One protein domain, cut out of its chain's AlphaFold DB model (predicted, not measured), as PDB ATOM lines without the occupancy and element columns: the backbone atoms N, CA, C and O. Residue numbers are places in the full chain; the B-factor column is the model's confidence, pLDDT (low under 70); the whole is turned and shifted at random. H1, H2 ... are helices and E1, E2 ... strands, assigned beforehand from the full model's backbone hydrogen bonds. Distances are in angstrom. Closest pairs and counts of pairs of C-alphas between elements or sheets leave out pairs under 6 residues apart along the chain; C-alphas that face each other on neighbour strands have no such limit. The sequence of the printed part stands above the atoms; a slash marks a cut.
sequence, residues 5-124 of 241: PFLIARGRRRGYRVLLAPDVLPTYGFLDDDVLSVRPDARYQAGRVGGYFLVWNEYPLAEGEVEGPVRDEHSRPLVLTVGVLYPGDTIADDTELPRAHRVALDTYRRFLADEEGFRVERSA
ATOM      1  N   PRO A   5     244.252 234.141 132.141       97.81
ATOM      2  CA  PRO A   5     243.792 234.008 133.513       97.81
ATOM      3  C   PRO A   5     243.670 232.534 133.906       97.81
ATOM      4  O   PRO A   5     243.294 231.690 133.093       97.81
ATOM      5  N   PHE A   6     243.926 232.229 135.169       97.94
ATOM      6  CA  PHE A   6     243.658 230.919 135.748       97.94
ATOM      7  C   PHE A   6     242.993 231.059 137.118       97.94
ATOM      8  O   PHE A   6     243.104 232.096 137.778       97.94
ATOM      9  N   LEU A   7     242.282 230.010 137.525       97.94
ATOM     10  CA  LEU A   7     241.576 229.939 138.800       97.94
ATOM     11  C   LEU A   7     241.759 228.559 139.416       97.94
ATOM     12  O   LEU A   7     241.365 227.551 138.820       97.94
ATOM     13  N   ILE A   8     242.252 228.554 140.648       96.94
ATOM     14  CA  ILE A   8     242.199 227.415 141.558       96.94
ATOM     15  C   ILE A   8     241.303 227.833 142.708       96.94
ATOM     16  O   ILE A   8     241.494 228.888 143.312       96.94
ATOM     17  N   ALA A   9     240.296 227.031 143.002       96.81
ATOM     18  CA  ALA A   9     239.414 227.332 144.111       96.81
ATOM     19  C   ALA A   9     238.866 226.060 144.719       96.81
ATOM     20  O   ALA A   9     238.933 224.962 144.160       96.81
ATOM     21  N   ARG A  10     238.294 226.248 145.896       95.69
ATOM     22  CA  ARG A  10     237.582 225.214 146.609       95.69
ATOM     23  C   ARG A  10     236.074 225.389 146.467       95.69
ATOM     24  O   ARG A  10     235.580 226.515 146.451       95.69
ATOM     25  N   GLY A  11     235.348 224.280 146.367       95.56
ATOM     26  CA  GLY A  11     233.886 224.269 146.402       95.56
ATOM     27  C   GLY A  11     233.308 224.155 147.810       95.56
ATOM     28  O   GLY A  11     234.040 224.103 148.801       95.56
ATOM     29  N   ARG A  12     231.976 224.121 147.913       96.81
ATOM     30  CA  ARG A  12     231.291 223.971 149.206       96.81
ATOM     31  C   ARG A  12     231.406 222.549 149.741       96.81
ATOM     32  O   ARG A  12     231.488 222.369 150.954       96.81
ATOM     33  N   ARG A  13     231.421 221.574 148.831       96.50
ATOM     34  CA  ARG A  13     231.466 220.124 149.092       96.50
ATOM     35  C   ARG A  13     232.690 219.451 148.468       96.50
ATOM     36  O   ARG A  13     232.958 218.276 148.696       96.50
ATOM     37  N   ARG A  14     233.436 220.170 147.630       93.44
ATOM     38  CA  ARG A  14     234.649 219.694 146.959       93.44
ATOM     39  C   ARG A  14     235.903 220.303 147.578       93.44
ATOM     40  O   ARG A  14     235.869 221.336 148.245       93.44
ATOM     41  N   GLY A  15     237.032 219.624 147.382       93.19
ATOM     42  CA  GLY A  15     238.359 220.136 147.726       93.19
ATOM     43  C   GLY A  15     238.822 221.252 146.783       93.19
ATOM     44  O   GLY A  15     238.059 221.716 145.934       93.19
ATOM     45  N   TYR A  16     240.077 221.674 146.945       93.69
ATOM     46  CA  TYR A  16     240.742 222.554 145.982       93.69
ATOM     47  C   TYR A  16     240.908 221.846 144.637       93.69
ATOM     48  O   TYR A  16     241.189 220.647 144.603       93.69
ATOM     49  N   ARG A  17     240.693 222.584 143.547       95.56
ATOM     50  CA  ARG A  17     240.931 222.129 142.174       95.56
ATOM     51  C   ARG A  17     241.070 223.315 141.225       95.56
ATOM     52  O   ARG A  17     240.494 224.380 141.467       95.56
ATOM     53  N   VAL A  18     241.723 223.090 140.091       96.94
ATOM     54  CA  VAL A  18     241.667 224.008 138.947       96.94
ATOM     55  C   VAL A  18     240.240 224.072 138.388       96.94
ATOM     56  O   VAL A  18     239.606 223.040 138.143       96.94
ATOM     57  N   LEU A  19     239.735 225.289 138.183       97.56
ATOM     58  CA  LEU A  19     238.427 225.571 137.578       97.56
ATOM     59  C   LEU A  19     238.552 226.304 136.241       97.56
ATOM     60  O   LEU A  19     237.754 226.058 135.341       97.56
ATOM     61  N   LEU A  20     239.564 227.163 136.105       98.25
ATOM     62  CA  LEU A  20     239.889 227.880 134.875       98.25
ATOM     63  C   LEU A  20     241.368 227.663 134.562       98.25
ATOM     64  O   LEU A  20     242.220 228.006 135.383       98.25
ATOM     65  N   ALA A  21     241.667 227.118 133.387       97.44
ATOM     66  CA  ALA A  21     243.025 226.834 132.940       97.44
ATOM     67  C   ALA A  21     243.323 227.527 131.596       97.44
ATOM     68  O   ALA A  21     242.474 227.497 130.705       97.44
ATOM     69  N   PRO A  22     244.524 228.095 131.407       96.88
ATOM     70  CA  PRO A  22     244.987 228.606 130.118       96.88
ATOM     71  C   PRO A  22     244.870 227.566 129.001       96.88
ATOM     72  O   PRO A  22     245.345 226.439 129.144       96.88
ATOM     73  N   ASP A  23     244.271 227.947 127.873       95.31
ATOM     74  CA  ASP A  23     244.081 227.069 126.709       95.31
ATOM     75  C   ASP A  23     245.393 226.590 126.064       95.31
ATOM     76  O   ASP A  23     245.429 225.522 125.450       95.31
ATOM     77  N   VAL A  24     246.472 227.352 126.253       94.00
ATOM     78  CA  VAL A  24     247.832 227.031 125.803       94.00
ATOM     79  C   VAL A  24     248.474 225.866 126.549       94.00
ATOM     80  O   VAL A  24     249.466 225.314 126.071       94.00
ATOM     81  N   LEU A  25     247.950 225.486 127.717       92.31
ATOM     82  CA  LEU A  25     248.526 224.413 128.514       92.31
ATOM     83  C   LEU A  25     247.931 223.055 128.109       92.31
ATOM     84  O   LEU A  25     246.712 222.879 128.152       92.31
ATOM     85  N   PRO A  26     248.765 222.050 127.785       88.75
ATOM     86  CA  PRO A  26     248.273 220.706 127.480       88.75
ATOM     87  C   PRO A  26     247.755 219.980 128.732       88.75
ATOM     88  O   PRO A  26     246.872 219.131 128.634       88.75
ATOM     89  N   THR A  27     248.301 220.317 129.904       90.31
ATOM     90  CA  THR A  27     247.886 219.837 131.226       90.31
ATOM     91  C   THR A  27     248.038 220.958 132.250       90.31
ATOM     92  O   THR A  27     248.903 221.821 132.100       90.31
ATOM     93  N   TYR A  28     247.207 220.941 133.289       88.25
ATOM     94  CA  TYR A  28     247.153 221.963 134.338       88.25
ATOM     95  C   TYR A  28     247.469 221.407 135.733       88.25
ATOM     96  O   TYR A  28     247.275 222.112 136.714       88.25
ATOM     97  N   GLY A  29     247.974 220.169 135.834       86.69
ATOM     98  CA  GLY A  29     248.343 219.571 137.128       86.69
ATOM     99  C   GLY A  29     249.381 220.393 137.899       86.69
ATOM    100  O   GLY A  29     249.258 220.560 139.102       86.69
ATOM    101  N   PHE A  30     250.320 221.025 137.190       87.38
ATOM    102  CA  PHE A  30     251.320 221.888 137.822       87.38
ATOM    103  C   PHE A  30     250.715 223.136 138.483       87.38
ATOM    104  O   PHE A  30     251.326 223.701 139.378       87.38
ATOM    105  N   LEU A  31     249.525 223.592 138.061       87.06
ATOM    106  CA  LEU A  31     248.867 224.701 138.751       87.06
ATOM    107  C   LEU A  31     248.483 224.281 140.172       87.06
ATOM    108  O   LEU A  31     248.628 225.086 141.081       87.06
ATOM    109  N   ASP A  32     248.067 223.029 140.379       83.81
ATOM    110  CA  ASP A  32     247.780 222.510 141.720       83.81
ATOM    111  C   ASP A  32     249.071 222.278 142.539       83.81
ATOM    112  O   ASP A  32     249.052 222.461 143.755       83.81
ATOM    113  N   ASP A  33     250.187 221.919 141.890       84.62
ATOM    114  CA  ASP A  33     251.457 221.600 142.568       84.62
ATOM    115  C   ASP A  33     252.317 222.842 142.897       84.62
ATOM    116  O   ASP A  33     252.908 222.926 143.977       84.62
ATOM    117  N   ASP A  34     252.403 223.809 141.978       81.31
ATOM    118  CA  ASP A  34     253.346 224.937 142.049       81.31
ATOM    119  C   ASP A  34     252.723 226.224 142.610       81.31
ATOM    120  O   ASP A  34     253.435 227.094 143.126       81.31
ATOM    121  N   VAL A  35     251.397 226.382 142.521       80.62
ATOM    122  CA  VAL A  35     250.699 227.564 143.050       80.62
ATOM    123  C   VAL A  35     250.457 227.365 144.544       80.62
ATOM    124  O   VAL A  35     249.370 227.021 145.005       80.62
ATOM    125  N   LEU A  36     251.518 227.584 145.317       73.38
ATOM    126  CA  LEU A  36     251.483 227.534 146.774       73.38
ATOM    127  C   LEU A  36     250.755 228.745 147.371       73.38
ATOM    128  O   LEU A  36     250.645 229.809 146.747       73.38
ATOM    129  N   SER A  37     250.314 228.578 148.622       70.94
ATOM    130  CA  SER A  37     249.599 229.616 149.361       70.94
ATOM    131  C   SER A  37     250.348 230.943 149.387       70.94
ATOM    132  O   SER A  37     251.563 230.981 149.608       70.94
ATOM    133  N   VAL A  38     249.618 232.039 149.176       72.31
ATOM    134  CA  VAL A  38     250.163 233.402 149.111       72.31
ATOM    135  C   VAL A  38     250.819 233.780 150.446       72.31
ATOM    136  O   VAL A  38     250.273 233.521 151.517       72.31
ATOM    137  N   ARG A  39     252.023 234.373 150.409       76.81
ATOM    138  CA  ARG A  39     252.653 234.885 151.635       76.81
ATOM    139  C   ARG A  39     251.774 236.018 152.174       76.81
ATOM    140  O   ARG A  39     251.438 236.898 151.386       76.81
ATOM    141  N   PRO A  40     251.465 236.050 153.480       69.38
ATOM    142  CA  PRO A  40     250.445 236.943 154.037       69.38
ATOM    143  C   PRO A  40     250.699 238.440 153.789       69.38
ATOM    144  O   PRO A  40     249.745 239.207 153.728       69.38
ATOM    145  N   ASP A  41     251.955 238.847 153.580       77.75
ATOM    146  CA  ASP A  41     252.333 240.256 153.380       77.75
ATOM    147  C   ASP A  41     252.577 240.641 151.908       77.75
ATOM    148  O   ASP A  41     252.948 241.778 151.606       77.75
ATOM    149  N   ALA A  42     252.421 239.706 150.967       83.19
ATOM    150  CA  ALA A  42     252.679 239.960 149.555       83.19
ATOM    151  C   ALA A  42     251.392 240.361 148.822       83.19
ATOM    152  O   ALA A  42     250.387 239.663 148.887       83.19
ATOM    153  N   ARG A  43     251.439 241.458 148.051       84.81
ATOM    154  CA  ARG A  43     250.315 241.887 147.190       84.81
ATOM    155  C   ARG A  43     249.964 240.844 146.122       84.81
ATOM    156  O   ARG A  43     248.820 240.759 145.691       84.81
ATOM    157  N   TYR A  44     250.971 240.117 145.663       90.62
ATOM    158  CA  TYR A  44     250.864 238.977 144.767       90.62
ATOM    159  C   TYR A  44     252.110 238.109 144.946       90.62
ATOM    160  O   TYR A  44     253.162 238.582 145.387       90.62
ATOM    161  N   GLN A  45     252.002 236.839 144.581       92.50
ATOM    162  CA  GLN A  45     253.132 235.949 144.378       92.50
ATOM    163  C   GLN A  45     253.462 235.844 142.895       92.50
ATOM    164  O   GLN A  45     252.616 236.082 142.031       92.50
ATOM    165  N   ALA A  46     254.712 235.496 142.609       92.25
ATOM    166  CA  ALA A  46     255.162 235.231 141.260       92.25
ATOM    167  C   ALA A  46     256.095 234.023 141.233       92.25
ATOM    168  O   ALA A  46     256.847 233.779 142.178       92.25
ATOM    169  N   GLY A  47     256.066 233.292 140.128       90.81
ATOM    170  CA  GLY A  47     256.790 232.041 139.968       90.81
ATOM    171  C   GLY A  47     257.071 231.744 138.506       90.81
ATOM    172  O   GLY A  47     256.524 232.379 137.604       90.81
ATOM    173  N   ARG A  48     257.957 230.782 138.267       91.00
ATOM    174  CA  ARG A  48     258.259 230.283 136.927       91.00
ATOM    175  C   ARG A  48     257.983 228.800 136.875       91.00
ATOM    176  O   ARG A  48     258.446 228.073 137.748       91.00
ATOM    177  N   VAL A  49     257.305 228.375 135.818       88.44
ATOM    178  CA  VAL A  49     257.089 226.960 135.526       88.44
ATOM    179  C   VAL A  49     257.372 226.734 134.049       88.44
ATOM    180  O   VAL A  49     256.679 227.248 133.168       88.44
ATOM    181  N   GLY A  50     258.448 225.997 133.769       88.75
ATOM    182  CA  GLY A  50     258.940 225.796 132.410       88.75
ATOM    183  C   GLY A  50     259.227 227.122 131.695       88.75
ATOM    184  O   GLY A  50     260.007 227.942 132.175       88.75
ATOM    185  N   GLY A  51     258.597 227.318 130.535       91.19
ATOM    186  CA  GLY A  51     258.715 228.531 129.719       91.19
ATOM    187  C   GLY A  51     257.703 229.631 130.050       91.19
ATOM    188  O   GLY A  51     257.510 230.520 129.221       91.19
ATOM    189  N   TYR A  52     257.028 229.556 131.199       93.75
ATOM    190  CA  TYR A  52     255.986 230.501 131.589       93.75
ATOM    191  C   TYR A  52     256.305 231.207 132.906       93.75
ATOM    192  O   TYR A  52     256.925 230.643 133.814       93.75
ATOM    193  N   PHE A  53     255.812 232.436 133.016       93.38
ATOM    194  CA  PHE A  53     255.838 233.241 134.227       93.38
ATOM    195  C   PHE A  53     254.421 233.367 134.785       93.38
ATOM    196  O   PHE A  53     253.486 233.675 134.051       93.38
ATOM    197  N   LEU A  54     254.252 233.112 136.077       94.56
ATOM    198  CA  LEU A  54     252.967 233.161 136.765       94.56
ATOM    199  C   LEU A  54     252.961 234.324 137.739       94.56
ATOM    200  O   LEU A  54     253.946 234.540 138.443       94.56
ATOM    201  N   VAL A  55     251.825 235.009 137.829       94.81
ATOM    202  CA  VAL A  55     251.526 235.957 138.904       94.81
ATOM    203  C   VAL A  55     250.150 235.652 139.461       94.81
ATOM    204  O   VAL A  55     249.197 235.558 138.692       94.81
ATOM    205  N   TRP A  56     250.029 235.493 140.775       96.25
ATOM    206  CA  TRP A  56     248.763 235.141 141.417       96.25
ATOM    207  C   TRP A  56     248.582 235.798 142.776       96.25
ATOM    208  O   TRP A  56     249.537 236.246 143.409       96.25
ATOM    209  N   ASN A  57     247.335 235.844 143.226       95.25
ATOM    210  CA  ASN A  57     246.962 236.269 144.562       95.25
ATOM    211  C   ASN A  57     245.757 235.457 145.071       95.25
ATOM    212  O   ASN A  57     245.023 234.850 144.288       95.25
ATOM    213  N   GLU A  58     245.564 235.448 146.384       95.25
ATOM    214  CA  GLU A  58     244.427 234.827 147.051       95.25
ATOM    215  C   GLU A  58     243.376 235.882 147.391       95.25
ATOM    216  O   GLU A  58     243.677 236.947 147.932       95.25
ATOM    217  N   TYR A  59     242.126 235.563 147.083       95.31
ATOM    218  CA  TYR A  59     240.969 236.410 147.318       95.31
ATOM    219  C   TYR A  59     239.987 235.643 148.206       95.31
ATOM    220  O   TYR A  59     239.315 234.723 147.727       95.31
ATOM    221  N   PRO A  60     239.910 235.969 149.510       95.75
ATOM    222  CA  PRO A  60     238.833 235.486 150.358       95.75
ATOM    223  C   PRO A  60     237.502 235.958 149.783       95.75
ATOM    224  O   PRO A  60     237.342 237.144 149.493       95.75
ATOM    225  N   LEU A  61     236.558 235.039 149.624       96.81
ATOM    226  CA  LEU A  61     235.267 235.358 149.040       96.81
ATOM    227  C   LEU A  61     234.426 236.165 150.031       96.81
ATOM    228  O   LEU A  61     234.191 235.723 151.161       96.81
ATOM    229  N   ALA A  62     233.968 237.340 149.612       96.31
ATOM    230  CA  ALA A  62     233.137 238.208 150.430       96.31
ATOM    231  C   ALA A  62     231.645 237.868 150.287       96.31
ATOM    232  O   ALA A  62     231.180 237.346 149.268       96.31
ATOM    233  N   GLU A  63     230.868 238.189 151.324       95.81
ATOM    234  CA  GLU A  63     229.410 238.063 151.272       95.81
ATOM    235  C   GLU A  63     228.832 238.912 150.129       95.81
ATOM    236  O   GLU A  63     229.213 240.065 149.934       95.81
ATOM    237  N   GLY A  64     227.915 238.328 149.353       95.44
ATOM    238  CA  GLY A  64     227.290 238.984 148.199       95.44
ATOM    239  C   GLY A  64     228.060 238.865 146.879       95.44
ATOM    240  O   GLY A  64     227.503 239.192 145.832       95.44
ATOM    241  N   GLU A  65     229.296 238.351 146.869       96.12
ATOM    242  CA  GLU A  65     230.015 238.093 145.610       96.12
ATOM    243  C   GLU A  65     229.470 236.874 144.855       96.12
ATOM    244  O   GLU A  65     229.559 236.811 143.624       96.12
ATOM    245  N   VAL A  66     228.878 235.924 145.580       96.75
ATOM    246  CA  VAL A  66     228.221 234.722 145.052       96.75
ATOM    247  C   VAL A  66     226.881 234.491 145.744       96.75
ATOM    248  O   VAL A  66     226.651 234.955 146.860       96.75
ATOM    249  N   GLU A  67     226.005 233.725 145.100       95.81
ATOM    250  CA  GLU A  67     224.739 233.307 145.698       95.81
ATOM    251  C   GLU A  67     224.947 232.164 146.697       95.81
ATOM    252  O   GLU A  67     225.534 231.132 146.366       95.81
ATOM    253  N   GLY A  68     224.426 232.320 147.916       95.12
ATOM    254  CA  GLY A  68     224.493 231.324 148.988       95.12
ATOM    255  C   GLY A  68     225.704 231.488 149.922       95.12
ATOM    256  O   GLY A  68     226.354 232.530 149.925       95.12
ATOM    257  N   PRO A  69     226.019 230.469 150.744       95.81
ATOM    258  CA  PRO A  69     227.085 230.564 151.740       95.81
ATOM    259  C   PRO A  69     228.474 230.775 151.121       95.81
ATOM    260  O   PRO A  69     228.839 230.095 150.157       95.81
ATOM    261  N   VAL A  70     229.267 231.661 151.734       97.31
ATOM    262  CA  VAL A  70     230.692 231.917 151.414       97.31
ATOM    263  C   VAL A  70     231.655 231.047 152.233       97.31
ATOM    264  O   VAL A  70     232.852 231.315 152.337       97.31
ATOM    265  N   ARG A  71     231.117 229.997 152.855       97.31
ATOM    266  CA  ARG A  71     231.851 228.993 153.623       97.31
ATOM    267  C   ARG A  71     231.537 227.606 153.081       97.31
ATOM    268  O   ARG A  71     230.459 227.379 152.531       97.31
ATOM    269  N   ASP A  72     232.485 226.695 153.240       96.50
ATOM    270  CA  ASP A  72     232.298 225.279 152.928       96.50
ATOM    271  C   ASP A  72     231.448 224.555 153.995       96.50
ATOM    272  O   ASP A  72     231.062 225.127 155.019       96.50
ATOM    273  N   GLU A  73     231.205 223.259 153.793       96.19
ATOM    274  CA  GLU A  73     230.504 222.391 154.755       96.19
ATOM    275  C   GLU A  73     231.214 222.229 156.114       96.19
ATOM    276  O   GLU A  73     230.605 221.805 157.094       96.19
ATOM    277  N   HIS A  74     232.487 222.620 156.203       96.44
ATOM    278  CA  HIS A  74     233.282 222.621 157.429       96.44
ATOM    279  C   HIS A  74     233.438 224.027 158.032       96.44
ATOM    280  O   HIS A  74     234.301 224.241 158.883       96.44
ATOM    281  N   SER A  75     232.619 224.995 157.605       96.44
ATOM    282  CA  SER A  75     232.644 226.396 158.055       96.44
ATOM    283  C   SER A  75     233.944 227.170 157.774       96.44
ATOM    284  O   SER A  75     234.136 228.275 158.292       96.44
ATOM    285  N   ARG A  76     234.831 226.648 156.929       96.00
ATOM    286  CA  ARG A  76     236.024 227.338 156.428       96.00
ATOM    287  C   ARG A  76     235.618 228.363 155.366       96.00
ATOM    288  O   ARG A  76     234.739 228.066 154.558       96.00
ATOM    289  N   PRO A  77     236.236 229.555 155.343       96.44
ATOM    290  CA  PRO A  77     235.980 230.533 154.292       96.44
ATOM    291  C   PRO A  77     236.397 229.977 152.927       96.44
ATOM    292  O   PRO A  77     237.395 229.260 152.817       96.44
ATOM    293  N   LEU A  78     235.625 230.305 151.895       96.81
ATOM    294  CA  LEU A  78     236.000 230.020 150.513       96.81
ATOM    295  C   LEU A  78     237.052 231.045 150.071       96.81
ATOM    296  O   LEU A  78     236.904 232.241 150.310       96.81
ATOM    297  N   VAL A  79     238.125 230.561 149.451       96.25
ATOM    298  CA  VAL A  79     239.241 231.380 148.963       96.25
ATOM    299  C   VAL A  79     239.470 231.045 147.495       96.25
ATOM    300  O   VAL A  79     239.454 229.870 147.111       96.25
ATOM    301  N   LEU A  80     239.653 232.080 146.678       97.06
ATOM    302  CA  LEU A  80     239.974 231.973 145.262       97.06
ATOM    303  C   LEU A  80     241.455 232.280 145.058       97.06
ATOM    304  O   LEU A  80     241.896 233.391 145.344       97.06
ATOM    305  N   THR A  81     242.211 231.342 144.505       97.12
ATOM    306  CA  THR A  81     243.566 231.610 144.025       97.12
ATOM    307  C   THR A  81     243.479 231.991 142.558       97.12
ATOM    308  O   THR A  81     243.232 231.155 141.684       97.12
ATOM    309  N   VAL A  82     243.634 233.283 142.293       97.25
ATOM    310  CA  VAL A  82     243.474 233.882 140.968       97.25
ATOM    311  C   VAL A  82     244.830 234.320 140.465       97.25
ATOM    312  O   VAL A  82     245.554 235.031 141.163       97.25
ATOM    313  N   GLY A  83     245.150 233.970 139.226       96.69
ATOM    314  CA  GLY A  83     246.386 234.423 138.620       96.69
ATOM    315  C   GLY A  83     246.315 234.599 137.120       96.69
ATOM    316  O   GLY A  83     245.279 234.419 136.479       96.69
ATOM    317  N   VAL A  84     247.460 234.992 136.583       96.94
ATOM    318  CA  VAL A  84     247.707 235.205 135.169       96.94
ATOM    319  C   VAL A  84     248.996 234.484 134.794       96.94
ATOM    320  O   VAL A  84     250.022 234.622 135.463       96.94
ATOM    321  N   LEU A  85     248.923 233.699 133.724       95.88
ATOM    322  CA  LEU A  85     250.047 233.022 133.094       95.88
ATOM    323  C   LEU A  85     250.550 233.870 131.926       95.88
ATOM    324  O   LEU A  85     249.770 234.248 131.056       95.88
ATOM    325  N   TYR A  86     251.851 234.109 131.860       95.38
ATOM    326  CA  TYR A  86     252.499 234.825 130.771       95.38
ATOM    327  C   TYR A  86     253.500 233.926 130.044       95.38
ATOM    328  O   TYR A  86     254.152 233.092 130.678       95.38
ATOM    329  N   PRO A  87     253.683 234.110 128.727       94.00
ATOM    330  CA  PRO A  87     254.728 233.412 128.000       94.00
ATOM    331  C   PRO A  87     256.093 234.062 128.281       94.00
ATOM    332  O   PRO A  87     256.230 235.291 128.267       94.00
ATOM    333  N   GLY A  88     257.113 233.232 128.503       91.56
ATOM    334  CA  GLY A  88     258.497 233.652 128.711       91.56
ATOM    335  C   GLY A  88     258.691 234.528 129.948       91.56
ATOM    336  O   GLY A  88     258.115 234.283 131.003       91.56
ATOM    337  N   ASP A  89     259.499 235.577 129.791       86.00
ATOM    338  CA  ASP A  89     259.962 236.450 130.878       86.00
ATOM    339  C   ASP A  89     259.190 237.775 130.934       86.00
ATOM    340  O   ASP A  89     259.737 238.837 131.240       86.00
ATOM    341  N   THR A  90     257.909 237.735 130.576       84.94
ATOM    342  CA  THR A  90     257.074 238.936 130.519       84.94
ATOM    343  C   THR A  90     256.894 239.526 131.918       84.94
ATOM    344  O   THR A  90     256.550 238.824 132.867       84.94
ATOM    345  N   ILE A  91     257.112 240.838 132.042       79.25
ATOM    346  CA  ILE A  91     256.812 241.580 133.269       79.25
ATOM    347  C   ILE A  91     255.294 241.676 133.384       79.25
ATOM    348  O   ILE A  91     254.643 242.177 132.467       79.25
ATOM    349  N   ALA A  92     254.752 241.190 134.497       81.75
ATOM    350  CA  ALA A  92     253.323 241.260 134.748       81.75
ATOM    351  C   ALA A  92     252.842 242.711 134.807       81.75
ATOM    352  O   ALA A  92     253.479 243.572 135.416       81.75
ATOM    353  N   ASP A  93     251.705 242.957 134.171       84.88
ATOM    354  CA  ASP A  93     251.001 244.224 134.263       84.88
ATOM    355  C   ASP A  93     250.074 244.175 135.486       84.88
ATOM    356  O   ASP A  93     249.203 243.306 135.596       84.88
ATOM    357  N   ASP A  94     250.252 245.122 136.410       82.81
ATOM    358  CA  ASP A  94     249.439 245.272 137.623       82.81
ATOM    359  C   ASP A  94     247.927 245.379 137.331       82.81
ATOM    360  O   ASP A  94     247.099 245.135 138.214       82.81
ATOM    361  N   THR A  95     247.541 245.743 136.104       88.19
ATOM    362  CA  THR A  95     246.143 245.857 135.672       88.19
ATOM    363  C   THR A  95     245.513 244.532 135.232       88.19
ATOM    364  O   THR A  95     244.280 244.422 135.209       88.19
ATOM    365  N   GLU A  96     246.307 243.499 134.936       93.12
ATOM    366  CA  GLU A  96     245.788 242.211 134.463       93.12
ATOM    367  C   GLU A  96     245.204 241.362 135.595       93.12
ATOM    368  O   GLU A  96     244.201 240.680 135.385       93.12
ATOM    369  N   LEU A  97     245.739 241.448 136.817       94.06
ATOM    370  CA  LEU A  97     245.246 240.649 137.943       94.06
ATOM    371  C   LEU A  97     243.800 241.021 138.356       94.06
ATOM    372  O   LEU A  97     242.972 240.118 138.479       94.06
ATOM    373  N   PRO A  98     243.405 242.311 138.457       95.06
ATOM    374  CA  PRO A  98     241.995 242.685 138.625       95.06
ATOM    375  C   PRO A  98     241.087 242.251 137.461       95.06
ATOM    376  O   PRO A  98     239.899 241.981 137.656       95.06
ATOM    377  N   ARG A  99     241.611 242.186 136.228       95.69
ATOM    378  CA  ARG A  99     240.866 241.658 135.071       95.69
ATOM    379  C   ARG A  99     240.657 240.149 135.209       95.69
ATOM    380  O   ARG A  99     239.530 239.694 135.029       95.69
ATOM    381  N   ALA A 100     241.692 239.408 135.597       96.94
ATOM    382  CA  ALA A 100     241.624 237.980 135.891       96.94
ATOM    383  C   ALA A 100     240.653 237.670 137.027       96.94
ATOM    384  O   ALA A 100     239.847 236.758 136.881       96.94
ATOM    385  N   HIS A 101     240.633 238.478 138.092       97.50
ATOM    386  CA  HIS A 101     239.690 238.307 139.199       97.50
ATOM    387  C   HIS A 101     238.229 238.359 138.740       97.50
ATOM    388  O   HIS A 101     237.436 237.508 139.130       97.50
ATOM    389  N   ARG A 102     237.872 239.281 137.836       97.50
ATOM    390  CA  ARG A 102     236.507 239.349 137.285       97.50
ATOM    391  C   ARG A 102     236.126 238.099 136.486       97.50
ATOM    392  O   ARG A 102     235.020 237.595 136.654       97.50
ATOM    393  N   VAL A 103     237.034 237.589 135.648       98.19
ATOM    394  CA  VAL A 103     236.809 236.357 134.862       98.19
ATOM    395  C   VAL A 103     236.726 235.129 135.774       98.19
ATOM    396  O   VAL A 103     235.863 234.269 135.598       98.19
ATOM    397  N   ALA A 104     237.600 235.064 136.775       98.06
ATOM    398  CA  ALA A 104     237.620 234.004 137.766       98.06
ATOM    399  C   ALA A 104     236.326 233.976 138.588       98.06
ATOM    400  O   ALA A 104     235.729 232.913 138.729       98.06
ATOM    401  N   LEU A 105     235.847 235.125 139.070       98.31
ATOM    402  CA  LEU A 105     234.613 235.199 139.850       98.31
ATOM    403  C   LEU A 105     233.390 234.749 139.036       98.31
ATOM    404  O   LEU A 105     232.547 234.016 139.549       98.31
ATOM    405  N   ASP A 106     233.311 235.127 137.758       98.31
ATOM    406  CA  ASP A 106     232.261 234.640 136.857       98.31
ATOM    407  C   ASP A 106     232.314 233.112 136.668       98.31
ATOM    408  O   ASP A 106     231.302 232.420 136.802       98.31
ATOM    409  N   THR A 107     233.513 232.566 136.444       98.56
ATOM    410  CA  THR A 107     233.729 231.113 136.334       98.56
ATOM    411  C   THR A 107     233.349 230.398 137.633       98.56
ATOM    412  O   THR A 107     232.695 229.357 137.615       98.56
ATOM    413  N   TYR A 108     233.701 230.978 138.780       98.50
ATOM    414  CA  TYR A 108     233.406 230.418 140.093       98.50
ATOM    415  C   TYR A 108     231.904 230.385 140.394       98.50
ATOM    416  O   TYR A 108     231.411 229.410 140.958       98.50
ATOM    417  N   ARG A 109     231.144 231.402 139.967       98.38
ATOM    418  CA  ARG A 109     229.674 231.404 140.072       98.38
ATOM    419  C   ARG A 109     229.050 230.251 139.287       98.38
ATOM    420  O   ARG A 109     228.181 229.564 139.816       98.38
ATOM    421  N   ARG A 110     229.526 230.000 138.063       98.38
ATOM    422  CA  ARG A 110     229.084 228.861 137.239       98.38
ATOM    423  C   ARG A 110     229.463 227.521 137.872       98.38
ATOM    424  O   ARG A 110     228.641 226.612 137.898       98.38
ATOM    425  N   PHE A 111     230.654 227.430 138.460       98.06
ATOM    426  CA  PHE A 111     231.074 226.265 139.239       98.06
ATOM    427  C   PHE A 111     230.173 225.997 140.445       98.06
ATOM    428  O   PHE A 111     229.744 224.866 140.630       98.06
ATOM    429  N   LEU A 112     229.840 227.010 141.248       97.81
ATOM    430  CA  LEU A 112     228.959 226.824 142.405       97.81
ATOM    431  C   LEU A 112     227.524 226.436 142.018       97.81
ATOM    432  O   LEU A 112     226.838 225.806 142.821       97.81
ATOM    433  N   ALA A 113     227.075 226.803 140.815       97.44
ATOM    434  CA  ALA A 113     225.763 226.419 140.301       97.44
ATOM    435  C   ALA A 113     225.676 224.925 139.921       97.44
ATOM    436  O   ALA A 113     224.597 224.345 140.017       97.44
ATOM    437  N   ASP A 114     226.792 224.296 139.533       97.94
ATOM    438  CA  ASP A 114     226.874 222.870 139.177       97.94
ATOM    439  C   ASP A 114     228.181 222.235 139.684       97.94
ATOM    440  O   ASP A 114     229.022 221.760 138.924       97.94
ATOM    441  N   GLU A 115     228.381 222.235 141.002       97.50
ATOM    442  CA  GLU A 115     229.662 221.834 141.605       97.50
ATOM    443  C   GLU A 115     230.064 220.378 141.280       97.50
ATOM    444  O   GLU A 115     231.254 220.050 141.205       97.50
ATOM    445  N   GLU A 116     229.085 219.492 141.082       96.38
ATOM    446  CA  GLU A 116     229.314 218.078 140.772       96.38
ATOM    447  C   GLU A 116     229.597 217.827 139.286       96.38
ATOM    448  O   GLU A 116     230.450 216.991 138.976       96.38
ATOM    449  N   GLY A 117     228.923 218.544 138.382       97.31
ATOM    450  CA  GLY A 117     229.092 218.411 136.935       97.31
ATOM    451  C   GLY A 117     230.192 219.290 136.339       97.31
ATOM    452  O   GLY A 117     230.626 219.042 135.207       97.31
ATOM    453  N   PHE A 118     230.691 220.279 137.084       97.94
ATOM    454  CA  PHE A 118     231.602 221.282 136.545       97.94
ATOM    455  C   PHE A 118     232.922 220.701 136.024       97.94
ATOM    456  O   PHE A 118     233.674 219.986 136.711       97.94
ATOM    457  N   ARG A 119     233.247 221.099 134.794       97.19
ATOM    458  CA  ARG A 119     234.494 220.775 134.101       97.19
ATOM    459  C   ARG A 119     235.395 221.995 134.058       97.19
ATOM    460  O   ARG A 119     234.908 223.115 133.999       97.19
ATOM    461  N   VAL A 120     236.704 221.756 134.045       97.56
ATOM    462  CA  VAL A 120     237.692 222.833 133.918       97.56
ATOM    463  C   VAL A 120     237.443 223.593 132.618       97.56
ATOM    464  O   VAL A 120     237.416 222.995 131.539       97.56
ATOM    465  N   GLU A 121     237.250 224.902 132.731       98.00
ATOM    466  CA  GLU A 121     237.087 225.787 131.588       98.00
ATOM    467  C   GLU A 121     238.444 226.218 131.043       98.00
ATOM    468  O   GLU A 121     239.423 226.353 131.781       98.00
ATOM    469  N   ARG A 122     238.498 226.449 129.731       97.50
ATOM    470  CA  ARG A 122     239.684 226.995 129.074       97.50
ATOM    471  C   ARG A 122     239.576 228.510 129.002       97.50
ATOM    472  O   ARG A 122     238.594 229.022 128.470       97.50
ATOM    473  N   SER A 123     240.575 229.219 129.507       97.69
ATOM    474  CA  SER A 123     240.657 230.666 129.363       97.69
ATOM    475  C   SER A 123     241.328 231.060 128.056       97.69
ATOM    476  O   SER A 123     242.312 230.455 127.630       97.69
ATOM    477  N   ALA A 124     240.795 232.116 127.444       95.94
ATOM    478  CA  ALA A 124     241.435 232.798 126.333       95.94
ATOM    479  C   ALA A 124     242.503 233.775 126.839       95.94
ATOM    480  O   ALA A 124     242.407 234.304 127.954       95.94
TER     481      ALA A 124
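This is residues 5 to 124 of the 241 residues of an uncharacterized protein of Actinokineospora alba (UniProt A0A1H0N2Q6). One strongly twisted sheet of six strands forms the body, with the long helix H2 packed slantwise over one face and the short helix H1 on the other face, where the sheet curls round it. The loop of residues 61 to 78 extends from one end of the sheet, and the turn around Asp 89 marks the opposite end of the longest axis. The printed part has 120 residues with two named helices and six named strands, in the order E1 E2 H1 E3 E4 E5 H2 E6; the class is mixed, helices and strands. The mixed sheet runs E3 E4 E5 E1 E2 E6. The whole is compact, with a radius of gyration of the C-alphas of 13.8 A and spans of 40 by 32 by 23 A.

In the sheet, E3 (residues 45 to 49), E4 (residues 52 to 60) and E5 (residues 79 to 87) form a meander, each strand the antiparallel neighbour of the one before; N 47 and O 54 are 3.0 A apart, and N 57 and O 82 are 2.8 A apart, within hydrogen-bond range. E5 is antiparallel to E1 (residues 5 to 10), with N 8 and O 81 at 3.0 A. E1 and E2 (residues 16 to 22) form an antiparallel hairpin, with N 7 and O 20 at 2.9 A. E2 is parallel to the edge strand E6 (residues 121 to 123), with N 123 and O 21 at 2.8 A; this pairing is staggered, E2 using residues 16 to 20 for E1 and 20 to 22 for E6. H2 (residues 96 to 113) is on the sheet at a height over the sheet of 7.3 A. It lies over E5, E1 and, only just, E2, on which 3 of its C-alphas fall; on the local plane it runs slantwise to the strands, at 43 degrees to E1. Its closest C-alphas to E1 are those of Ala 100 and Pro 5, 5.1 A apart. E5, H2 and E6 form a split strand-helix-strand unit, two strands running the same way with E1 and E2 between them in the sheet, and its crossover is left-handed. H1 (residues 29 to 34) is on the opposite face; its closest C-alphas to E2 are those of Asp 32 and Arg 17, 6.9 A apart. In both helices every O i to N i+4 pair is within hydrogen-bond range.

E1 begins at C-alpha 5 (243.792, 234.008, 133.513) and is 17.0 A long; E2 is 17.5 A. H1 spans 8.8 A and E3 13.2 A. E4 is 25.9 A and E5 26.1 A. H2 runs 26.2 A from C-alpha 96 (245.788, 242.211, 134.463). E6 is 6.4 A long and ends at C-alpha 123 (240.657, 230.666, 129.363).

The C-alphas of Glu 73 and Asp 89 are the two farthest apart, 40.4 A. The link from E4 to E5 is long, and the printed part has no cut. Mean pLDDT of the printed part is 93.0, with residue 40 under 70.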